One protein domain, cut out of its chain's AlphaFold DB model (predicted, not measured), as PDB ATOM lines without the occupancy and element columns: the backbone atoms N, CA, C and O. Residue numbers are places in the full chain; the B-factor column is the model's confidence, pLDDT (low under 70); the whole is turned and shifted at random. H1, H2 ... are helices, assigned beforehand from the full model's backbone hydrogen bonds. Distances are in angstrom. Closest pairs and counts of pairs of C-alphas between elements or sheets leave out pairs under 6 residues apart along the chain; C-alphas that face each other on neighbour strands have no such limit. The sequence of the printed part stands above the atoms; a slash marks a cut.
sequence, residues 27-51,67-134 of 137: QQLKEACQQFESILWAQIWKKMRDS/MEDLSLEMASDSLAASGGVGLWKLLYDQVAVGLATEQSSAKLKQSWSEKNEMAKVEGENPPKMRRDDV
ATOM      1  N   GLN A  27     -33.121  25.165 325.691       81.44
ATOM      2  CA  GLN A  27     -32.462  25.891 326.779       81.44
ATOM      3  C   GLN A  27     -33.473  26.356 327.830       81.44
ATOM      4  O   GLN A  27     -33.244  26.131 329.017       81.44
ATOM      5  N   GLN A  28     -34.617  26.899 327.405       86.31
ATOM      6  CA  GLN A  28     -35.706  27.284 328.307       86.31
ATOM      7  C   GLN A  28     -36.270  26.074 329.062       86.31
ATOM      8  O   GLN A  28     -36.480  26.136 330.273       86.31
ATOM      9  N   LEU A  29     -36.448  24.937 328.380       85.56
ATOM     10  CA  LEU A  29     -36.892  23.697 329.018       85.56
ATOM     11  C   LEU A  29     -35.881  23.210 330.064       85.56
ATOM     12  O   LEU A  29     -36.262  22.806 331.161       85.56
ATOM     13  N   LYS A  30     -34.584  23.281 329.748       86.31
ATOM     14  CA  LYS A  30     -33.520  22.936 330.692       86.31
ATOM     15  C   LYS A  30     -33.554  23.836 331.926       86.31
ATOM     16  O   LYS A  30     -33.476  23.325 333.042       86.31
ATOM     17  N   GLU A  31     -33.680  25.145 331.733       87.88
ATOM     18  CA  GLU A  31     -33.756  26.114 332.826       87.88
ATOM     19  C   GLU A  31     -34.989  25.865 333.705       87.88
ATOM     20  O   GLU A  31     -34.868  25.784 334.927       87.88
ATOM     21  N   ALA A  32     -36.153  25.619 333.102       89.50
ATOM     22  CA  ALA A  32     -37.373  25.273 333.825       89.50
ATOM     23  C   ALA A  32     -37.217  23.978 334.647       89.50
ATOM     24  O   ALA A  32     -37.640  23.916 335.804       89.50
ATOM     25  N   CYS A  33     -36.566  22.948 334.094       89.31
ATOM     26  CA  CYS A  33     -36.271  21.716 334.830       89.31
ATOM     27  C   CYS A  33     -35.308  21.952 336.008       89.31
ATOM     28  O   CYS A  33     -35.475  21.338 337.062       89.31
ATOM     29  N   GLN A  34     -34.317  22.838 335.857       88.50
ATOM     30  CA  GLN A  34     -33.406  23.211 336.946       88.50
ATOM     31  C   GLN A  34     -34.129  24.006 338.041       88.50
ATOM     32  O   GLN A  34     -33.980  23.699 339.224       88.50
ATOM     33  N   GLN A  35     -34.975  24.966 337.664       89.88
ATOM     34  CA  GLN A  35     -35.811  25.715 338.607       89.88
ATOM     35  C   GLN A  35     -36.762  24.788 339.375       89.88
ATOM     36  O   GLN A  35     -36.932  24.931 340.586       89.88
ATOM     37  N   PHE A  36     -37.332  23.781 338.707       91.50
ATOM     38  CA  PHE A  36     -38.148  22.769 339.371       91.50
ATOM     39  C   PHE A  36     -37.364  22.006 340.450       91.50
ATOM     40  O   PHE A  36     -37.868  21.831 341.562       91.50
ATOM     41  N   GLU A  37     -36.136  21.567 340.150       88.81
ATOM     42  CA  GLU A  37     -35.295  20.876 341.134       88.81
ATOM     43  C   GLU A  37     -34.973  21.782 342.330       88.81
ATOM     44  O   GLU A  37     -35.055  21.326 343.473       88.81
ATOM     45  N   SER A  38     -34.684  23.065 342.090       89.12
ATOM     46  CA  SER A  38     -34.472  24.039 343.166       89.12
ATOM     47  C   SER A  38     -35.693  24.159 344.081       89.12
ATOM     48  O   SER A  38     -35.586  23.991 345.300       89.12
ATOM     49  N   ILE A  39     -36.880  24.375 343.504       91.31
ATOM     50  CA  ILE A  39     -38.125  24.513 344.269       91.31
ATOM     51  C   ILE A  39     -38.384  23.245 345.084       91.31
ATOM     52  O   ILE A  39     -38.727  23.321 346.268       91.31
ATOM     53  N   LEU A  40     -38.201  22.074 344.475       91.31
ATOM     54  CA  LEU A  40     -38.368  20.791 345.147       91.31
ATOM     55  C   LEU A  40     -37.425  20.668 346.351       91.31
ATOM     56  O   LEU A  40     -37.874  20.310 347.444       91.31
ATOM     57  N   TRP A  41     -36.151  21.024 346.192       89.69
ATOM     58  CA  TRP A  41     -35.194  21.007 347.294       89.69
ATOM     59  C   TRP A  41     -35.527  21.998 348.394       89.69
ATOM     60  O   TRP A  41     -35.524  21.614 349.566       89.69
ATOM     61  N   ALA A  42     -35.900  23.224 348.038       90.56
ATOM     62  CA  ALA A  42     -36.323  24.223 349.007       90.56
ATOM     63  C   ALA A  42     -37.496  23.697 349.849       90.56
ATOM     64  O   ALA A  42     -37.500  23.828 351.073       90.56
ATOM     65  N   GLN A  43     -38.475  23.031 349.228       91.88
ATOM     66  CA  GLN A  43     -39.610  22.435 349.939       91.88
ATOM     67  C   GLN A  43     -39.202  21.259 350.838       91.88
ATOM     68  O   GLN A  43     -39.667  21.168 351.979       91.88
ATOM     69  N   ILE A  44     -38.325  20.372 350.359       91.75
ATOM     70  CA  ILE A  44     -37.815  19.242 351.146       91.75
ATOM     71  C   ILE A  44     -37.066  19.753 352.376       91.75
ATOM     72  O   ILE A  44     -37.387  19.354 353.497       91.75
ATOM     73  N   TRP A  45     -36.129  20.685 352.197       89.81
ATOM     74  CA  TRP A  45     -35.362  21.241 353.306       89.81
ATOM     75  C   TRP A  45     -36.230  22.029 354.285       89.81
ATOM     76  O   TRP A  45     -36.032  21.905 355.495       89.81
ATOM     77  N   LYS A  46     -37.228  22.784 353.801       90.25
ATOM     78  CA  LYS A  46     -38.215  23.447 354.669       90.25
ATOM     79  C   LYS A  46     -38.908  22.427 355.568       90.25
ATOM     80  O   LYS A  46     -38.893  22.594 356.787       90.25
ATOM     81  N   LYS A  47     -39.424  21.335 354.993       90.75
ATOM     82  CA  LYS A  47     -40.088  20.264 355.753       90.75
ATOM     83  C   LYS A  47     -39.138  19.535 356.702       90.75
ATOM     84  O   LYS A  47     -39.515  19.281 357.840       90.75
ATOM     85  N   MET A  48     -37.914  19.220 356.278       90.12
ATOM     86  CA  MET A  48     -36.911  18.574 357.136       90.12
ATOM     87  C   MET A  48     -36.553  19.451 358.338       90.12
ATOM     88  O   MET A  48     -36.554  18.975 359.473       90.12
ATOM     89  N   ARG A  49     -36.303  20.742 358.104       87.56
ATOM     90  CA  ARG A  49     -36.011  21.727 359.152       87.56
ATOM     91  C   ARG A  49     -37.183  21.883 360.117       87.56
ATOM     92  O   ARG A  49     -36.970  21.937 361.325       87.56
ATOM     93  N   ASP A  50     -38.408  21.936 359.604       87.12
ATOM     94  CA  ASP A  50     -39.608  22.044 360.433       87.12
ATOM     95  C   ASP A  50     -39.806  20.789 361.295       87.12
ATOM     96  O   ASP A  50     -40.047  20.903 362.495       87.12
ATOM     97  N   SER A  51     -39.602  19.594 360.732       89.06
ATOM     98  CA  SER A  51     -39.619  18.328 361.478       89.06
ATOM     99  C   SER A  51     -38.535  18.257 362.557       89.06
ATOM    100  O   SER A  51     -38.815  17.851 363.683       89.06
ATOM    101  N   MET A  67     -35.510  35.538 356.552       91.38
ATOM    102  CA  MET A  67     -34.113  35.428 356.117       91.38
ATOM    103  C   MET A  67     -33.639  33.973 356.063       91.38
ATOM    104  O   MET A  67     -32.923  33.587 355.142       91.38
ATOM    105  N   GLU A  68     -34.065  33.139 357.016       88.62
ATOM    106  CA  GLU A  68     -33.790  31.699 356.974       88.62
ATOM    107  C   GLU A  68     -34.435  31.036 355.746       88.62
ATOM    108  O   GLU A  68     -33.827  30.168 355.130       88.62
ATOM    109  N   ASP A  69     -35.660  31.426 355.392       90.19
ATOM    110  CA  ASP A  69     -36.375  30.888 354.231       90.19
ATOM    111  C   ASP A  69     -35.732  31.354 352.918       90.19
ATOM    112  O   ASP A  69     -35.480  30.524 352.048       90.19
ATOM    113  N   LEU A  70     -35.386  32.641 352.815       92.44
ATOM    114  CA  LEU A  70     -34.707  33.208 351.649       92.44
ATOM    115  C   LEU A  70     -33.322  32.585 351.431       92.44
ATOM    116  O   LEU A  70     -32.991  32.185 350.321       92.44
ATOM    117  N   SER A  71     -32.510  32.468 352.486       91.88
ATOM    118  CA  SER A  71     -31.178  31.854 352.377       91.88
ATOM    119  C   SER A  71     -31.247  30.393 351.930       91.88
ATOM    120  O   SER A  71     -30.402  29.946 351.157       91.88
ATOM    121  N   LEU A  72     -32.274  29.657 352.366       91.50
ATOM    122  CA  LEU A  72     -32.508  28.286 351.930       91.50
ATOM    123  C   LEU A  72     -32.915  28.211 350.451       91.50
ATOM    124  O   LEU A  72     -32.442  27.329 349.735       91.50
ATOM    125  N   GLU A  73     -33.785  29.110 349.995       91.69
ATOM    126  CA  GLU A  73     -34.184  29.203 348.585       91.69
ATOM    127  C   GLU A  73     -32.973  29.506 347.702       91.69
ATOM    128  O   GLU A  73     -32.674  28.729 346.802       91.69
ATOM    129  N   MET A  74     -32.181  30.524 348.052       91.75
ATOM    130  CA  MET A  74     -30.953  30.867 347.323       91.75
ATOM    131  C   MET A  74     -29.935  29.718 347.302       91.75
ATOM    132  O   MET A  74     -29.277  29.480 346.289       91.75
ATOM    133  N   ALA A  75     -29.796  28.986 348.412       90.25
ATOM    134  CA  ALA A  75     -28.935  27.809 348.468       90.25
ATOM    135  C   ALA A  75     -29.455  26.676 347.568       90.25
ATOM    136  O   ALA A  75     -28.658  25.985 346.938       90.25
ATOM    137  N   SER A  76     -30.776  26.502 347.481       88.19
ATOM    138  CA  SER A  76     -31.407  25.497 346.618       88.19
ATOM    139  C   SER A  76     -31.255  25.857 345.136       88.19
ATOM    140  O   SER A  76     -30.924  24.982 344.336       88.19
ATOM    141  N   ASP A  77     -31.382  27.144 344.792       87.88
ATOM    142  CA  ASP A  77     -31.148  27.656 343.437       87.88
ATOM    143  C   ASP A  77     -29.692  27.445 343.020       87.88
ATOM    144  O   ASP A  77     -29.413  26.908 341.947       87.88
ATOM    145  N   SER A  78     -28.752  27.799 343.901       88.31
ATOM    146  CA  SER A  78     -27.324  27.576 343.668       88.31
ATOM    147  C   SER A  78     -26.998  26.088 343.508       88.31
ATOM    148  O   SER A  78     -26.233  25.718 342.615       88.31
ATOM    149  N   LEU A  79     -27.613  25.221 344.322       86.31
ATOM    150  CA  LEU A  79     -27.430  23.777 344.236       86.31
ATOM    151  C   LEU A  79     -27.923  23.234 342.889       86.31
ATOM    152  O   LEU A  79     -27.168  22.531 342.215       86.31
ATOM    153  N   ALA A  80     -29.138  23.592 342.467       85.31
ATOM    154  CA  ALA A  80     -29.694  23.172 341.182       85.31
ATOM    155  C   ALA A  80     -28.860  23.693 339.994       85.31
ATOM    156  O   ALA A  80     -28.527  22.934 339.080       85.31
ATOM    157  N   ALA A  81     -28.429  24.959 340.042       82.50
ATOM    158  CA  ALA A  81     -27.583  25.569 339.015       82.50
ATOM    159  C   ALA A  81     -26.198  24.904 338.910       82.50
ATOM    160  O   ALA A  81     -25.683  24.711 337.808       82.50
ATOM    161  N   SER A  82     -25.610  24.492 340.039       80.88
ATOM    162  CA  SER A  82     -24.308  23.803 340.081       80.88
ATOM    163  C   SER A  82     -24.335  22.364 339.541       80.88
ATOM    164  O   SER A  82     -23.293  21.719 339.436       80.88
ATOM    165  N   GLY A  83     -25.513  21.856 339.163       68.50
ATOM    166  CA  GLY A  83     -25.704  20.510 338.623       68.50
ATOM    167  C   GLY A  83     -26.565  19.602 339.499       68.50
ATOM    168  O   GLY A  83     -26.999  18.562 338.996       68.50
ATOM    169  N   GLY A  84     -26.867  20.019 340.733       70.25
ATOM    170  CA  GLY A  84     -27.829  19.384 341.632       70.25
ATOM    171  C   GLY A  84     -27.551  17.909 341.927       70.25
ATOM    172  O   GLY A  84     -26.424  17.424 341.824       70.25
ATOM    173  N   VAL A  85     -28.613  17.173 342.268       75.94
ATOM    174  CA  VAL A  85     -28.583  15.697 342.328       75.94
ATOM    175  C   VAL A  85     -28.853  15.065 340.962       75.94
ATOM    176  O   VAL A  85     -28.822  13.843 340.823       75.94
ATOM    177  N   GLY A  86     -29.099  15.892 339.943       79.88
ATOM    178  CA  GLY A  86     -29.352  15.456 338.577       79.88
ATOM    179  C   GLY A  86     -30.800  15.044 338.323       79.88
ATOM    180  O   GLY A  86     -31.072  14.449 337.282       79.88
ATOM    181  N   LEU A  87     -31.738  15.381 339.220       84.56
ATOM    182  CA  LEU A  87     -33.161  15.098 338.997       84.56
ATOM    183  C   LEU A  87     -33.683  15.873 337.784       84.56
ATOM    184  O   LEU A  87     -34.440  15.332 336.980       84.56
ATOM    185  N   TRP A  88     -33.228  17.118 337.624       84.12
ATOM    186  CA  TRP A  88     -33.569  17.953 336.477       84.12
ATOM    187  C   TRP A  88     -33.153  17.322 335.145       84.12
ATOM    188  O   TRP A  88     -33.872  17.483 334.167       84.12
ATOM    189  N   LYS A  89     -32.032  16.584 335.101       83.81
ATOM    190  CA  LYS A  89     -31.554  15.907 333.884       83.81
ATOM    191  C   LYS A  89     -32.499  14.790 333.490       83.81
ATOM    192  O   LYS A  89     -32.922  14.725 332.351       83.81
ATOM    193  N   LEU A  90     -32.895  13.968 334.461       84.38
ATOM    194  CA  LEU A  90     -33.847  12.889 334.223       84.38
ATOM    195  C   LEU A  90     -35.188  13.441 333.732       84.38
ATOM    196  O   LEU A  90     -35.755  12.920 332.778       84.38
ATOM    197  N   LEU A  91     -35.683  14.507 334.364       85.12
ATOM    198  CA  LEU A  91     -36.909  15.182 333.938       85.12
ATOM    199  C   LEU A  91     -36.780  15.740 332.521       85.12
ATOM    200  O   LEU A  91     -37.657  15.512 331.692       85.12
ATOM    201  N   TYR A  92     -35.672  16.421 332.245       85.06
ATOM    202  CA  TYR A  92     -35.371  16.964 330.932       85.06
ATOM    203  C   TYR A  92     -35.337  15.868 329.865       85.06
ATOM    204  O   TYR A  92     -35.984  16.019 328.837       85.06
ATOM    205  N   ASP A  93     -34.663  14.746 330.124       83.19
ATOM    206  CA  ASP A  93     -34.560  13.635 329.177       83.19
ATOM    207  C   ASP A  93     -35.941  13.056 328.845       83.19
ATOM    208  O   ASP A  93     -36.255  12.821 327.681       83.19
ATOM    209  N   GLN A  94     -36.802  12.874 329.852       82.00
ATOM    210  CA  GLN A  94     -38.160  12.360 329.641       82.00
ATOM    211  C   GLN A  94     -39.030  13.336 328.840       82.00
ATOM    212  O   GLN A  94     -39.732  12.924 327.915       82.00
ATOM    213  N   VAL A  95     -38.978  14.629 329.170       82.69
ATOM    214  CA  VAL A  95     -39.783  15.645 328.477       82.69
ATOM    215  C   VAL A  95     -39.272  15.871 327.056       82.69
ATOM    216  O   VAL A  95     -40.068  15.935 326.124       82.69
ATOM    217  N   ALA A  96     -37.954  15.929 326.860       80.19
ATOM    218  CA  ALA A  96     -37.341  16.094 325.548       80.19
ATOM    219  C   ALA A  96     -37.682  14.932 324.604       80.19
ATOM    220  O   ALA A  96     -38.005  15.161 323.438       80.19
ATOM    221  N   VAL A  97     -37.663  13.694 325.110       78.25
ATOM    222  CA  VAL A  97     -38.083  12.516 324.338       78.25
ATOM    223  C   VAL A  97     -39.562  12.607 323.964       78.25
ATOM    224  O   VAL A  97     -39.888  12.422 322.794       78.25
ATOM    225  N   GLY A  98     -40.443  12.953 324.910       77.69
ATOM    226  CA  GLY A  98     -41.877  13.110 324.634       77.69
ATOM    227  C   GLY A  98     -42.189  14.203 323.604       77.69
ATOM    228  O   GLY A  98     -43.008  14.010 322.711       77.69
ATOM    229  N   LEU A  99     -41.485  15.335 323.659       77.56
ATOM    230  CA  LEU A  99     -41.650  16.406 322.672       77.56
ATOM    231  C   LEU A  99     -41.174  15.977 321.276       77.56
ATOM    232  O   LEU A  99     -41.818  16.287 320.273       77.56
ATOM    233  N   ALA A 100     -40.070  15.232 321.188       73.69
ATOM    234  CA  ALA A 100     -39.551  14.741 319.914       73.69
ATOM    235  C   ALA A 100     -40.495  13.724 319.242       73.69
ATOM    236  O   ALA A 100     -40.658  13.755 318.014       73.69
ATOM    237  N   THR A 101     -41.140  12.844 320.018       73.88
ATOM    238  CA  THR A 101     -42.133  11.897 319.485       73.88
ATOM    239  C   THR A 101     -43.384  12.632 319.008       73.88
ATOM    240  O   THR A 101     -43.847  12.396 317.887       73.88
ATOM    241  N   GLU A 102     -43.879  13.606 319.777       75.81
ATOM    242  CA  GLU A 102     -45.036  14.419 319.390       75.81
ATOM    243  C   GLU A 102     -44.786  15.215 318.103       75.81
ATOM    244  O   GLU A 102     -45.597  15.147 317.174       75.81
ATOM    245  N   GLN A 103     -43.640  15.895 317.989       75.81
ATOM    246  CA  GLN A 103     -43.271  16.646 316.783       75.81
ATOM    247  C   GLN A 103     -43.143  15.742 315.549       75.81
ATOM    248  O   GLN A 103     -43.571  16.117 314.452       75.81
ATOM    249  N   SER A 104     -42.588  14.541 315.721       72.75
ATOM    250  CA  SER A 104     -42.477  13.554 314.642       72.75
ATOM    251  C   SER A 104     -43.856  13.082 314.179       72.75
ATOM    252  O   SER A 104     -44.121  13.039 312.976       72.75
ATOM    253  N   SER A 105     -44.769  12.820 315.119       71.19
ATOM    254  CA  SER A 105     -46.149  12.427 314.812       71.19
ATOM    255  C   SER A 105     -46.932  13.543 314.102       71.19
ATOM    256  O   SER A 105     -47.703  13.275 313.175       71.19
ATOM    257  N   ALA A 106     -46.701  14.807 314.479       76.38
ATOM    258  CA  ALA A 106     -47.349  15.968 313.878       76.38
ATOM    259  C   ALA A 106     -46.873  16.204 312.436       76.38
ATOM    260  O   ALA A 106     -47.701  16.353 311.534       76.38
ATOM    261  N   LYS A 107     -45.554  16.146 312.193       81.62
ATOM    262  CA  LYS A 107     -44.974  16.244 310.840       81.62
ATOM    263  C   LYS A 107     -45.448  15.118 309.928       81.62
ATOM    264  O   LYS A 107     -45.755  15.360 308.762       81.62
ATOM    265  N   LEU A 108     -45.545  13.896 310.457       76.94
ATOM    266  CA  LEU A 108     -46.049  12.752 309.704       76.94
ATOM    267  C   LEU A 108     -47.500  13.002 309.264       76.94
ATOM    268  O   LEU A 108     -47.806  12.880 308.083       76.94
ATOM    269  N   LYS A 109     -48.380  13.436 310.177       78.62
ATOM    270  CA  LYS A 109     -49.783  13.759 309.856       78.62
ATOM    271  C   LYS A 109     -49.917  14.873 308.812       78.62
ATOM    272  O   LYS A 109     -50.753  14.748 307.920       78.62
ATOM    273  N   GLN A 110     -49.091  15.917 308.885       80.25
ATOM    274  CA  GLN A 110     -49.078  16.995 307.887       80.25
ATOM    275  C   GLN A 110     -48.656  16.490 306.502       80.25
ATOM    276  O   GLN A 110     -49.398  16.673 305.541       80.25
ATOM    277  N   SER A 111     -47.542  15.755 306.413       81.00
ATOM    278  CA  SER A 111     -47.065  15.175 305.146       81.00
ATOM    279  C   SER A 111     -48.072  14.197 304.529       81.00
ATOM    280  O   SER A 111     -48.228  14.129 303.309       81.00
ATOM    281  N   TRP A 112     -48.781  13.434 305.365       76.81
ATOM    282  CA  TRP A 112     -49.865  12.561 304.916       76.81
ATOM    283  C   TRP A 112     -51.067  13.343 304.390       76.81
ATOM    284  O   TRP A 112     -51.637  12.941 303.378       76.81
ATOM    285  N   SER A 113     -51.436  14.453 305.036       79.44
ATOM    286  CA  SER A 113     -52.517  15.330 304.577       79.44
ATOM    287  C   SER A 113     -52.204  15.935 303.207       79.44
ATOM    288  O   SER A 113     -53.024  15.831 302.298       79.44
ATOM    289  N   GLU A 114     -50.995  16.471 303.026       83.06
ATOM    290  CA  GLU A 114     -50.537  17.050 301.753       83.06
ATOM    291  C   GLU A 114     -50.538  16.017 300.620       83.06
ATOM    292  O   GLU A 114     -51.049  16.280 299.533       83.06
ATOM    293  N   LYS A 115     -50.030  14.801 300.866       79.31
ATOM    294  CA  LYS A 115     -50.050  13.718 299.866       79.31
ATOM    295  C   LYS A 115     -51.467  13.302 299.476       79.31
ATOM    296  O   LYS A 115     -51.698  12.932 298.328       79.31
ATOM    297  N   ASN A 116     -52.408  13.356 300.416       78.00
ATOM    298  CA  ASN A 116     -53.808  13.045 300.145       78.00
ATOM    299  C   ASN A 116     -54.486  14.130 299.299       78.00
ATOM    300  O   ASN A 116     -55.314  13.815 298.447       78.00
ATOM    301  N   GLU A 117     -54.139  15.397 299.525       79.38
ATOM    302  CA  GLU A 117     -54.621  16.513 298.709       79.38
ATOM    303  C   GLU A 117     -54.042  16.457 297.289       79.38
ATOM    304  O   GLU A 117     -54.800  16.580 296.330       79.38
ATOM    305  N   MET A 118     -52.746  16.162 297.141       74.31
ATOM    306  CA  MET A 118     -52.082  16.012 295.838       74.31
ATOM    307  C   MET A 118     -52.661  14.847 295.018       74.31
ATOM    308  O   MET A 118     -53.027  15.033 293.860       74.31
ATOM    309  N   ALA A 119     -52.860  13.673 295.633       74.38
ATOM    310  CA  ALA A 119     -53.464  12.515 294.960       74.38
ATOM    311  C   ALA A 119     -54.892  12.803 294.458       74.38
ATOM    312  O   ALA A 119     -55.311  12.314 293.409       74.38
ATOM    313  N   LYS A 120     -55.638  13.652 295.176       74.19
ATOM    314  CA  LYS A 120     -56.989  14.074 294.788       74.19
ATOM    315  C   LYS A 120     -56.993  15.033 293.592       74.19
ATOM    316  O   LYS A 120     -57.967  15.039 292.842       74.19
ATOM    317  N   VAL A 121     -55.932  15.822 293.417       74.19
ATOM    318  CA  VAL A 121     -55.743  16.734 292.276       74.19
ATOM    319  C   VAL A 121     -55.299  15.972 291.025       74.19
ATOM    320  O   VAL A 121     -55.772  16.272 289.933       74.19
ATOM    321  N   GLU A 122     -54.448  14.957 291.179       72.81
ATOM    322  CA  GLU A 122     -53.935  14.145 290.064       72.81
ATOM    323  C   GLU A 122     -54.895  13.024 289.623       72.81
ATOM    324  O   GLU A 122     -54.669  12.370 288.607       72.81
ATOM    325  N   GLY A 123     -56.004  12.817 290.347       69.25
ATOM    326  CA  GLY A 123     -56.967  11.752 290.054       69.25
ATOM    327  C   GLY A 123     -56.426  10.346 290.346       69.25
ATOM    328  O   GLY A 123     -56.985   9.360 289.862       69.25
ATOM    329  N   GLU A 124     -55.355  10.246 291.135       66.81
ATOM    330  CA  GLU A 124     -54.767   8.985 291.576       66.81
ATOM    331  C   GLU A 124     -55.415   8.479 292.872       66.81
ATOM    332  O   GLU A 124     -55.997   9.217 293.669       66.81
ATOM    333  N   ASN A 125     -55.336   7.166 293.095       71.19
ATOM    334  CA  ASN A 125     -55.902   6.544 294.287       71.19
ATOM    335  C   ASN A 125     -55.077   6.952 295.524       71.19
ATOM    336  O   ASN A 125     -53.861   6.731 295.517       71.19
ATOM    337  N   PRO A 126     -55.688   7.508 296.588       63.62
ATOM    338  CA  PRO A 126     -54.945   7.997 297.740       63.62
ATOM    339  C   PRO A 126     -54.065   6.912 298.380       63.62
ATOM    340  O   PRO A 126     -54.471   5.743 298.477       63.62
ATOM    341  N   PRO A 127     -52.862   7.279 298.860       68.75
ATOM    342  CA  PRO A 127     -51.967   6.336 299.506       68.75
ATOM    343  C   PRO A 127     -52.617   5.755 300.771       68.75
ATOM    344  O   PRO A 127     -53.204   6.466 301.585       68.75
ATOM    345  N   LYS A 128     -52.512   4.433 300.963       69.44
ATOM    346  CA  LYS A 128     -52.996   3.769 302.184       69.44
ATOM    347  C   LYS A 128     -51.966   3.920 303.300       69.44
ATOM    348  O   LYS A 128     -50.841   3.448 303.152       69.44
ATOM    349  N   MET A 129     -52.370   4.509 304.426       62.28
ATOM    350  CA  MET A 129     -51.557   4.565 305.648       62.28
ATOM    351  C   MET A 129     -51.232   3.141 306.116       62.28
ATOM    352  O   MET A 129     -52.144   2.369 306.434       62.28
ATOM    353  N   ARG A 130     -49.948   2.747 306.106       68.44
ATOM    354  CA  ARG A 130     -49.541   1.432 306.621       68.44
ATOM    355  C   ARG A 130     -49.668   1.450 308.139       68.44
ATOM    356  O   ARG A 130     -49.281   2.411 308.793       68.44
ATOM    357  N   ARG A 131     -50.196   0.364 308.711       57.44
ATOM    358  CA  ARG A 131     -50.386   0.228 310.170       57.44
ATOM    359  C   ARG A 131     -49.070   0.365 310.944       57.44
ATOM    360  O   ARG A 131     -49.080   0.816 312.084       57.44
ATOM    361  N   ASP A 132     -47.957   0.038 310.297       55.72
ATOM    362  CA  ASP A 132     -46.605   0.098 310.856       55.72
ATOM    363  C   ASP A 132     -46.134   1.548 311.097       55.72
ATOM    364  O   ASP A 132     -45.345   1.795 312.008       55.72
ATOM    365  N   ASP A 133     -46.667   2.510 310.334       55.06
ATOM    366  CA  ASP A 133     -46.360   3.941 310.467       55.06
ATOM    367  C   ASP A 133     -47.100   4.581 311.657       55.06
ATOM    368  O   ASP A 133     -46.657   5.588 312.203       55.06
ATOM    369  N   VAL A 134     -48.209   3.974 312.095       53.72
ATOM    370  CA  VAL A 134     -49.011   4.419 313.252       53.72
ATOM    371  C   VAL A 134     -48.409   3.928 314.575       53.72
ATOM    372  O   VAL A 134     -48.535   4.599 315.591       53.72
TER     373      VAL A 134
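Overview. This is residues 27 to 51 and 67 to 134 of the 137 residues of an uncharacterized protein of Fretibacterium sp (UniProt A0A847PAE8). A long rod: H1 and H2 pack slantwise on each other at one end, and the long helix H3, whose first residues meet the first part of H1, runs away from them to make most of the length. Past the far end of H3 the chain folds back in residues 123 to 130 to the small helix H4, near H3. The printed part has 93 residues, with four named helices in the order H1, H2, H3, H4 and no named strand, an all helix class. It is extended, with a radius of gyration of the C-alphas of 23.3 A, and spans 74 by 22 by 19 A.

Along the chain. H1, residues 27 to 51, begins with C-alpha 27 at (-32.462, 25.891, 326.779) and is 36.2 A long from first to last C-alpha. H2, residues 67 to 81, measures 20.8 A. H3, residues 87 to 122, measures 53.2 A and ends with C-alpha 122 at (-53.935, 14.145, 290.064). H4, residues 131 to 134, measures 5.4 A.

Arrangement. H1 and H2 touch, with the closest C-alphas, those of Ser 38 and Ser 76, 4.8 A apart; they run opposite ways at a steep tilt of 41 degrees. Residues 29 to 37 of H1 touch residues 87 to 92 of H3, with the closest C-alphas, those of Cys 33 and Trp 88, 4.9 A apart. H1 and H3 run opposite ways at a tilt of 35.2 degrees, only just steep. H2 and H3 are only just apart, at 8.0 A. H3 and H4 are near each other, with 5 pairs of C-alphas within 10 A. In H1, H2 and H3 every O i to N i+4 pair is within hydrogen-bond range; H4 is too short for such a pair.

Size, cuts and confidence. The C-alphas farthest apart, those of Met 67 and Gly 123, are 73.8 A apart. Residues 52 to 66 are not printed, and C-alphas 51 and 67 are 18.7 A apart across that cut. The link from H2 to H3 is tight and that from H3 to H4 is short. Residues 97 to 104, which belong to H3, stand free. The mean pLDDT of the printed part is 81.0, with residue 83, residues 123 to 124 and residues 126 to 134 under 70.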